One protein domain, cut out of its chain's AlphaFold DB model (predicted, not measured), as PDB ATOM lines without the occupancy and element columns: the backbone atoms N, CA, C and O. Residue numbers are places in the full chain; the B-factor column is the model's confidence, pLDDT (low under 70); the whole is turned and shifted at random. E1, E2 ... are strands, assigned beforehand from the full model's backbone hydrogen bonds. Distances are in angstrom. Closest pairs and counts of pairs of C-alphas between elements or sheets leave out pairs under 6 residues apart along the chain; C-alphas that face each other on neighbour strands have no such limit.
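What this domain is: This is residues 205 to 242 and 251 to 276 of the 285 residues of an uncharacterized protein of Symmachiella macrocystis (UniProt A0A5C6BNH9). Two antiparallel hairpins meet near the bend of E3: a long one of E2 and E3, and a shorter one of E4 and E5, which heads away from E3 and has the short strand E1 beside E5. The outline is flat, with spans of 35 by 35 by 19 A, and the unnamed residues 236 to 242 run off beyond the end of E3. The printed part has 64 residues with five named strands, E1 to E5 in that order, and no named helix; the class is all strand. One sheet is mixed, in the order E1, E5, E4, and the other is antiparallel, E2 beside E3. The whole is only just loose, close to compact, with a radius of gyration of the C-alphas of 13.2 A.

How they stand to each other: E1, residues 205 to 207, is an edge strand and the parallel neighbour of E5, residues 270 to 275, at 33 degrees; N 271 and O 205 are within hydrogen-bond range at 2.9 A. A tight link leads from E1 to E2, residues 212 to 220, and these two strands are apart. E2 and E3, residues 226 to 235, form a hairpin with a tight link, antiparallel at 155 degrees. Across it N 217 and O 230 are 2.8 A apart and N 227 and O 219 are 2.9 A apart, both within hydrogen-bond range. E3 bends by 56 degrees at Tyr 229. Beside that bend, Gly 230 comes closest to E4, residues 262 to 267: its C-alpha is 4.8 A from that of Gly 263. E4 and E5 form a hairpin with a tight link, antiparallel at 146 degrees; N 265 and O 272 are within hydrogen-bond range at 3.0 A. E4 is the other edge strand and E5 the inner one. E2 is apart from both E4 and E5, and E3 is apart from E5.

Where its parts are: E1 begins at C-alpha 205, (175.220, 123.383, 181.307), and measures 7.1 A. E2 measures 26.3 A and ends at C-alpha 220, (194.616, 145.960, 191.568). E3, the longest strand by residues, measures 25.1 A. E4 measures 14.3 A, and E5 measures 15.7 A and ends at C-alpha 275, (178.404, 136.601, 193.639).

The domain as a whole: The C-alphas of Cys 242 and Asn 268 are the two farthest apart, at 40.3 A. Residues 243 to 250 are not printed, and C-alphas 242 and 251 are 18.8 A apart across this cut, which lies in the link from E3 to E4. The mean pLDDT of the printed part is 71.1; residues 238 to 242, 251 to 260 and 269 are under 70.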
ATOM      1  N   TYR A 205     176.434 123.302 180.503       74.56
ATOM      2  CA  TYR A 205     175.220 123.383 181.307       74.56
ATOM      3  C   TYR A 205     175.403 124.442 182.382       74.56
ATOM      4  O   TYR A 205     176.366 124.381 183.146       74.56
ATOM      5  N   ALA A 206     174.476 125.390 182.449       74.00
ATOM      6  CA  ALA A 206     174.510 126.471 183.412       74.00
ATOM      7  C   ALA A 206     173.156 126.712 184.079       74.00
ATOM      8  O   ALA A 206     172.104 126.463 183.495       74.00
ATOM      9  N   THR A 207     173.178 127.208 185.312       77.81
ATOM     10  CA  THR A 207     171.977 127.608 186.060       77.81
ATOM     11  C   THR A 207     172.124 129.045 186.550       77.81
ATOM     12  O   THR A 207     173.224 129.461 186.915       77.81
ATOM     13  N   ASN A 208     171.026 129.810 186.554       75.56
ATOM     14  CA  ASN A 208     170.984 131.202 187.018       75.56
ATOM     15  C   ASN A 208     171.976 132.143 186.307       75.56
ATOM     16  O   ASN A 208     172.468 133.092 186.911       75.56
ATOM     17  N   VAL A 209     172.280 131.891 185.030       74.94
ATOM     18  CA  VAL A 209     173.157 132.748 184.221       74.94
ATOM     19  C   VAL A 209     172.299 133.603 183.286       74.94
ATOM     20  O   VAL A 209     171.670 133.047 182.383       74.94
ATOM     21  N   PRO A 210     172.239 134.934 183.478       82.06
ATOM     22  CA  PRO A 210     171.606 135.825 182.513       82.06
ATOM     23  C   PRO A 210     172.208 135.699 181.103       82.06
ATOM     24  O   PRO A 210     173.406 135.515 180.917       82.06
ATOM     25  N   PHE A 211     171.379 135.826 180.072       82.25
ATOM     26  CA  PHE A 211     171.877 135.909 178.699       82.25
ATOM     27  C   PHE A 211     172.223 137.352 178.352       82.25
ATOM     28  O   PHE A 211     171.504 138.266 178.745       82.25
ATOM     29  N   GLY A 212     173.304 137.560 177.602       80.69
ATOM     30  CA  GLY A 212     173.767 138.888 177.203       80.69
ATOM     31  C   GLY A 212     175.275 139.067 177.338       80.69
ATOM     32  O   GLY A 212     176.031 138.099 177.431       80.69
ATOM     33  N   PHE A 213     175.710 140.324 177.310       83.06
ATOM     34  CA  PHE A 213     177.108 140.700 177.441       83.06
ATOM     35  C   PHE A 213     177.528 140.842 178.895       83.06
ATOM     36  O   PHE A 213     176.808 141.368 179.750       83.06
ATOM     37  N   TYR A 214     178.765 140.440 179.125       82.00
ATOM     38  CA  TYR A 214     179.464 140.568 180.376       82.00
ATOM     39  C   TYR A 214     180.817 141.212 180.156       82.00
ATOM     40  O   TYR A 214     181.530 140.942 179.188       82.00
ATOM     41  N   GLU A 215     181.177 142.053 181.107       82.12
ATOM     42  CA  GLU A 215     182.406 142.816 181.100       82.12
ATOM     43  C   GLU A 215     183.358 142.291 182.171       82.12
ATOM     44  O   GLU A 215     182.954 142.064 183.311       82.12
ATOM     45  N   ALA A 216     184.630 142.127 181.812       79.75
ATOM     46  CA  ALA A 216     185.672 141.753 182.755       79.75
ATOM     47  C   ALA A 216     185.917 142.882 183.771       79.75
ATOM     48  O   ALA A 216     186.257 144.006 183.400       79.75
ATOM     49  N   VAL A 217     185.806 142.571 185.062       78.94
ATOM     50  CA  VAL A 217     186.147 143.487 186.154       78.94
ATOM     51  C   VAL A 217     187.585 143.223 186.577       78.94
ATOM     52  O   VAL A 217     187.887 142.218 187.221       78.94
ATOM     53  N   ILE A 218     188.484 144.129 186.198       78.75
ATOM     54  CA  ILE A 218     189.914 144.057 186.515       78.75
ATOM     55  C   ILE A 218     190.233 145.158 187.524       78.75
ATOM     56  O   ILE A 218     189.964 146.330 187.266       78.75
ATOM     57  N   ALA A 219     190.845 144.797 188.647       71.38
ATOM     58  CA  ALA A 219     191.319 145.757 189.639       71.38
ATOM     59  C   ALA A 219     192.707 145.360 190.159       71.38
ATOM     60  O   ALA A 219     193.232 144.295 189.820       71.38
ATOM     61  N   CYS A 220     193.335 146.244 190.932       76.94
ATOM     62  CA  CYS A 220     194.616 145.960 191.568       76.94
ATOM     63  C   CYS A 220     194.398 145.336 192.950       76.94
ATOM     64  O   CYS A 220     193.567 145.814 193.721       76.94
ATOM     65  N   ASP A 221     195.177 144.309 193.274       75.38
ATOM     66  CA  ASP A 221     195.268 143.778 194.630       75.38
ATOM     67  C   ASP A 221     195.965 144.786 195.578       75.38
ATOM     68  O   ASP A 221     196.544 145.781 195.122       75.38
ATOM     69  N   PRO A 222     195.960 144.551 196.906       78.69
ATOM     70  CA  PRO A 222     196.690 145.397 197.857       78.69
ATOM     71  C   PRO A 222     198.203 145.508 197.584       78.69
ATOM     72  O   PRO A 222     198.855 146.413 198.097       78.69
ATOM     73  N   CYS A 223     198.772 144.606 196.778       84.69
ATOM     74  CA  CYS A 223     200.169 144.613 196.351       84.69
ATOM     75  C   CYS A 223     200.387 145.356 195.015       84.69
ATOM     76  O   CYS A 223     201.509 145.377 194.508       84.69
ATOM     77  N   GLY A 224     199.346 145.961 194.432       80.50
ATOM     78  CA  GLY A 224     199.398 146.697 193.167       80.50
ATOM     79  C   GLY A 224     199.367 145.828 191.902       80.50
ATOM     80  O   GLY A 224     199.553 146.350 190.801       80.50
ATOM     81  N   ARG A 225     199.135 144.517 192.015       76.62
ATOM     82  CA  ARG A 225     199.050 143.588 190.879       76.62
ATOM     83  C   ARG A 225     197.642 143.596 190.302       76.62
ATOM     84  O   ARG A 225     196.667 143.432 191.030       76.62
ATOM     85  N   LYS A 226     197.527 143.752 188.982       76.88
ATOM     86  CA  LYS A 226     196.240 143.661 188.282       76.88
ATOM     87  C   LYS A 226     195.767 142.213 188.246       76.88
ATOM     88  O   LYS A 226     196.513 141.341 187.810       76.88
ATOM     89  N   GLN A 227     194.524 141.984 188.643       75.75
ATOM     90  CA  GLN A 227     193.879 140.679 188.576       75.75
ATOM     91  C   GLN A 227     192.432 140.813 188.099       75.75
ATOM     92  O   GLN A 227     191.787 141.845 188.299       75.75
ATOM     93  N   LEU A 228     191.937 139.765 187.441       76.81
ATOM     94  CA  LEU A 228     190.528 139.630 187.093       76.81
ATOM     95  C   LEU A 228     189.763 139.226 188.356       76.81
ATOM     96  O   LEU A 228     190.012 138.161 188.908       76.81
ATOM     97  N   TYR A 229     188.839 140.072 188.799       74.25
ATOM     98  CA  TYR A 229     187.981 139.788 189.951       74.25
ATOM     99  C   TYR A 229     186.714 139.040 189.545       74.25
ATOM    100  O   TYR A 229     186.180 138.262 190.325       74.25
ATOM    101  N   GLY A 230     186.234 139.245 188.323       79.12
ATOM    102  CA  GLY A 230     185.052 138.557 187.835       79.12
ATOM    103  C   GLY A 230     184.448 139.253 186.635       79.12
ATOM    104  O   GLY A 230     185.133 139.963 185.896       79.12
ATOM    105  N   TRP A 231     183.153 139.048 186.466       80.94
ATOM    106  CA  TRP A 231     182.375 139.528 185.341       80.94
ATOM    107  C   TRP A 231     181.167 140.316 185.840       80.94
ATOM    108  O   TRP A 231     180.457 139.898 186.757       80.94
ATOM    109  N   ARG A 232     180.923 141.469 185.221       82.31
ATOM    110  CA  ARG A 232     179.737 142.293 185.455       82.31
ATOM    111  C   ARG A 232     178.767 142.105 184.300       82.31
ATOM    112  O   ARG A 232     179.160 142.250 183.147       82.31
ATOM    113  N   TYR A 233     177.509 141.804 184.603       81.62
ATOM    114  CA  TYR A 233     176.457 141.727 183.591       81.62
ATOM    115  C   TYR A 233     176.109 143.126 183.074       81.62
ATOM    116  O   TYR A 233     175.810 144.019 183.865       81.62
ATOM    117  N   VAL A 234     176.144 143.308 181.753       79.31
ATOM    118  CA  VAL A 234     175.813 144.576 181.077       79.31
ATOM    119  C   VAL A 234     174.514 144.457 180.264       79.31
ATOM    120  O   VAL A 234     173.933 145.458 179.854       79.31
ATOM    121  N   GLY A 235     174.004 143.239 180.065       80.75
ATOM    122  CA  GLY A 235     172.813 142.989 179.253       80.75
ATOM    123  C   GLY A 235     173.108 142.951 177.759       80.75
ATOM    124  O   GLY A 235     174.234 142.711 177.341       80.75
ATOM    125  N   PHE A 236     172.088 143.152 176.926       78.69
ATOM    126  CA  PHE A 236     172.224 143.093 175.461       78.69
ATOM    127  C   PHE A 236     172.665 144.418 174.824       78.69
ATOM    128  O   PHE A 236     172.911 144.473 173.623       78.69
ATOM    129  N   MET A 237     172.775 145.481 175.622       71.56
ATOM    130  CA  MET A 237     173.234 146.801 175.197       71.56
ATOM    131  C   MET A 237     174.475 147.173 176.015       71.56
ATOM    132  O   MET A 237     174.355 147.816 177.054       71.56
ATOM    133  N   PRO A 238     175.674 146.756 175.574       62.03
ATOM    134  CA  PRO A 238     176.912 146.996 176.312       62.03
ATOM    135  C   PRO A 238     177.295 148.485 176.351       62.03
ATOM    136  O   PRO A 238     178.136 148.897 177.147       62.03
ATOM    137  N   PHE A 239     176.662 149.302 175.507       66.62
ATOM    138  CA  PHE A 239     176.860 150.741 175.437       66.62
ATOM    139  C   PHE A 239     175.756 151.453 176.223       66.62
ATOM    140  O   PHE A 239     174.569 151.199 176.018       66.62
ATOM    141  N   GLN A 240     176.145 152.357 177.121       54.66
ATOM    142  CA  GLN A 240     175.204 153.169 177.889       54.66
ATOM    143  C   GLN A 240     174.446 154.106 176.931       54.66
ATOM    144  O   GLN A 240     175.047 154.973 176.302       54.66
ATOM    145  N   SER A 241     173.128 153.933 176.802       41.06
ATOM    146  CA  SER A 241     172.259 154.750 175.933       41.06
ATOM    147  C   SER A 241     171.859 156.097 176.548       41.06
ATOM    148  O   SER A 241     171.310 156.952 175.855       41.06
ATOM    149  N   CYS A 242     172.157 156.307 177.833       41.19
ATOM    150  CA  CYS A 242     171.895 157.550 178.550       41.19
ATOM    151  C   CYS A 242     173.205 158.174 179.051       41.19
ATOM    152  O   CYS A 242     174.041 157.449 179.596       41.19
ATOM    153  N   THR A 251     184.732 152.272 189.144       42.78
ATOM    154  CA  THR A 251     185.558 151.306 189.856       42.78
ATOM    155  C   THR A 251     184.704 150.779 190.989       42.78
ATOM    156  O   THR A 251     184.484 151.476 191.978       42.78
ATOM    157  N   VAL A 252     184.159 149.581 190.795       49.19
ATOM    158  CA  VAL A 252     183.376 148.897 191.815       49.19
ATOM    159  C   VAL A 252     184.354 148.561 192.932       49.19
ATOM    160  O   VAL A 252     185.265 147.751 192.755       49.19
ATOM    161  N   GLY A 253     184.234 149.268 194.052       48.78
ATOM    162  CA  GLY A 253     184.934 148.899 195.270       48.78
ATOM    163  C   GLY A 253     184.331 147.612 195.816       48.78
ATOM    164  O   GLY A 253     183.148 147.345 195.620       48.78
ATOM    165  N   CYS A 254     185.121 146.826 196.544       49.00
ATOM    166  CA  CYS A 254     184.626 145.612 197.199       49.00
ATOM    167  C   CYS A 254     183.518 145.877 198.244       49.00
ATOM    168  O   CYS A 254     182.916 144.923 198.721       49.00
ATOM    169  N   GLU A 255     183.270 147.142 198.611       46.84
ATOM    170  CA  GLU A 255     182.339 147.564 199.672       46.84
ATOM    171  C   GLU A 255     181.153 148.410 199.174       46.84
ATOM    172  O   GLU A 255     180.348 148.867 199.981       46.84
ATOM    173  N   THR A 256     181.031 148.665 197.868       45.28
ATOM    174  CA  THR A 256     179.963 149.529 197.342       45.28
ATOM    175  C   THR A 256     178.898 148.724 196.606       45.28
ATOM    176  O   THR A 256     179.225 148.057 195.629       45.28
ATOM    177  N   ASP A 257     177.630 148.894 197.004       51.22
ATOM    178  CA  ASP A 257     176.393 148.312 196.429       51.22
ATOM    179  C   ASP A 257     176.141 148.610 194.928       51.22
ATOM    180  O   ASP A 257     175.080 148.310 194.378       51.22
ATOM    181  N   VAL A 258     177.093 149.221 194.224       46.78
ATOM    182  CA  VAL A 258     176.987 149.570 192.803       46.78
ATOM    183  C   VAL A 258     177.604 148.477 191.935       46.78
ATOM    184  O   VAL A 258     178.710 148.599 191.412       46.78
ATOM    185  N   GLY A 259     176.825 147.411 191.758       55.50
ATOM    186  CA  GLY A 259     177.046 146.365 190.763       55.50
ATOM    187  C   GLY A 259     177.610 145.090 191.371       55.50
ATOM    188  O   GLY A 259     178.814 144.969 191.567       55.50
ATOM    189  N   THR A 260     176.736 144.117 191.612       65.69
ATOM    190  CA  THR A 260     177.107 142.743 191.963       65.69
ATOM    191  C   THR A 260     178.127 142.214 190.951       65.69
ATOM    192  O   THR A 260     177.827 142.029 189.768       65.69
ATOM    193  N   ILE A 261     179.370 142.038 191.407       70.75
ATOM    194  CA  ILE A 261     180.414 141.348 190.651       70.75
ATOM    195  C   ILE A 261     180.157 139.864 190.833       70.75
ATOM    196  O   ILE A 261     180.075 139.368 191.958       70.75
ATOM    197  N   PHE A 262     180.086 139.154 189.721       76.31
ATOM    198  CA  PHE A 262     179.872 137.724 189.739       76.31
ATOM    199  C   PHE A 262     181.117 136.999 189.247       76.31
ATOM    200  O   PHE A 262     181.808 137.447 188.331       76.31
ATOM    201  N   GLY A 263     181.400 135.855 189.848       76.56
ATOM    202  CA  GLY A 263     182.317 134.876 189.297       76.56
ATOM    203  C   GLY A 263     181.555 133.773 188.573       76.56
ATOM    204  O   GLY A 263     180.431 133.410 188.924       76.56
ATOM    205  N   LEU A 264     182.213 133.235 187.555       76.00
ATOM    206  CA  LEU A 264     181.821 132.010 186.878       76.00
ATOM    207  C   LEU A 264     182.454 130.834 187.619       76.00
ATOM    208  O   LEU A 264     183.675 130.690 187.594       76.00
ATOM    209  N   VAL A 265     181.641 130.018 188.290       76.88
ATOM    210  CA  VAL A 265     182.121 128.907 189.127       76.88
ATOM    211  C   VAL A 265     181.491 127.602 188.684       76.88
ATOM    212  O   VAL A 265     180.298 127.538 188.404       76.88
ATOM    213  N   TRP A 266     182.288 126.540 188.643       74.31
ATOM    214  CA  TRP A 266     181.787 125.192 188.414       74.31
ATOM    215  C   TRP A 266     181.378 124.556 189.739       74.31
ATOM    216  O   TRP A 266     182.214 124.341 190.614       74.31
ATOM    217  N   VAL A 267     180.099 124.214 189.872       73.81
ATOM    218  CA  VAL A 267     179.557 123.498 191.030       73.81
ATOM    219  C   VAL A 267     178.950 122.196 190.525       73.81
ATOM    220  O   VAL A 267     177.984 122.200 189.767       73.81
ATOM    221  N   ASN A 268     179.537 121.061 190.914       76.38
ATOM    222  CA  ASN A 268     179.086 119.725 190.494       76.38
ATOM    223  C   ASN A 268     178.987 119.549 188.961       76.38
ATOM    224  O   ASN A 268     178.064 118.908 188.465       76.38
ATOM    225  N   GLY A 269     179.916 120.141 188.202       69.19
ATOM    226  CA  GLY A 269     179.922 120.068 186.733       69.19
ATOM    227  C   GLY A 269     178.879 120.953 186.039       69.19
ATOM    228  O   GLY A 269     178.723 120.860 184.824       69.19
ATOM    229  N   ILE A 270     178.187 121.821 186.783       71.75
ATOM    230  CA  ILE A 270     177.280 122.846 186.258       71.75
ATOM    231  C   ILE A 270     177.940 124.210 186.463       71.75
ATOM    232  O   ILE A 270     178.423 124.513 187.555       71.75
ATOM    233  N   LEU A 271     177.969 125.031 185.417       74.06
ATOM    234  CA  LEU A 271     178.460 126.399 185.509       74.06
ATOM    235  C   LEU A 271     177.408 127.273 186.201       74.06
ATOM    236  O   LEU A 271     176.241 127.307 185.815       74.06
ATOM    237  N   GLN A 272     177.816 128.001 187.225       76.75
ATOM    238  CA  GLN A 272     176.944 128.869 187.994       76.75
ATOM    239  C   GLN A 272     177.523 130.281 188.034       76.75
ATOM    240  O   GLN A 272     178.726 130.473 188.219       76.75
ATOM    241  N   PHE A 273     176.646 131.273 187.868       76.44
ATOM    242  CA  PHE A 273     176.940 132.653 188.236       76.44
ATOM    243  C   PHE A 273     176.753 132.784 189.748       76.44
ATOM    244  O   PHE A 273     175.644 132.615 190.252       76.44
ATOM    245  N   ALA A 274     177.842 133.039 190.463       76.12
ATOM    246  CA  ALA A 274     177.832 133.249 191.906       76.12
ATOM    247  C   ALA A 274     178.397 134.633 192.213       76.12
ATOM    248  O   ALA A 274     179.339 135.079 191.557       76.12
ATOM    249  N   GLU A 275     177.829 135.334 193.191       78.31
ATOM    250  CA  GLU A 275     178.404 136.601 193.639       78.31
ATOM    251  C   GLU A 275     179.800 136.359 194.206       78.31
ATOM    252  O   GLU A 275     180.028 135.384 194.917       78.31
ATOM    253  N   ILE A 276     180.749 137.253 193.919       74.12
ATOM    254  CA  ILE A 276     182.157 137.047 194.290       74.12
ATOM    255  C   ILE A 276     182.363 136.809 195.798       74.12
ATOM    256  O   ILE A 276     183.301 136.117 196.192       74.12
TER     257      ILE A 276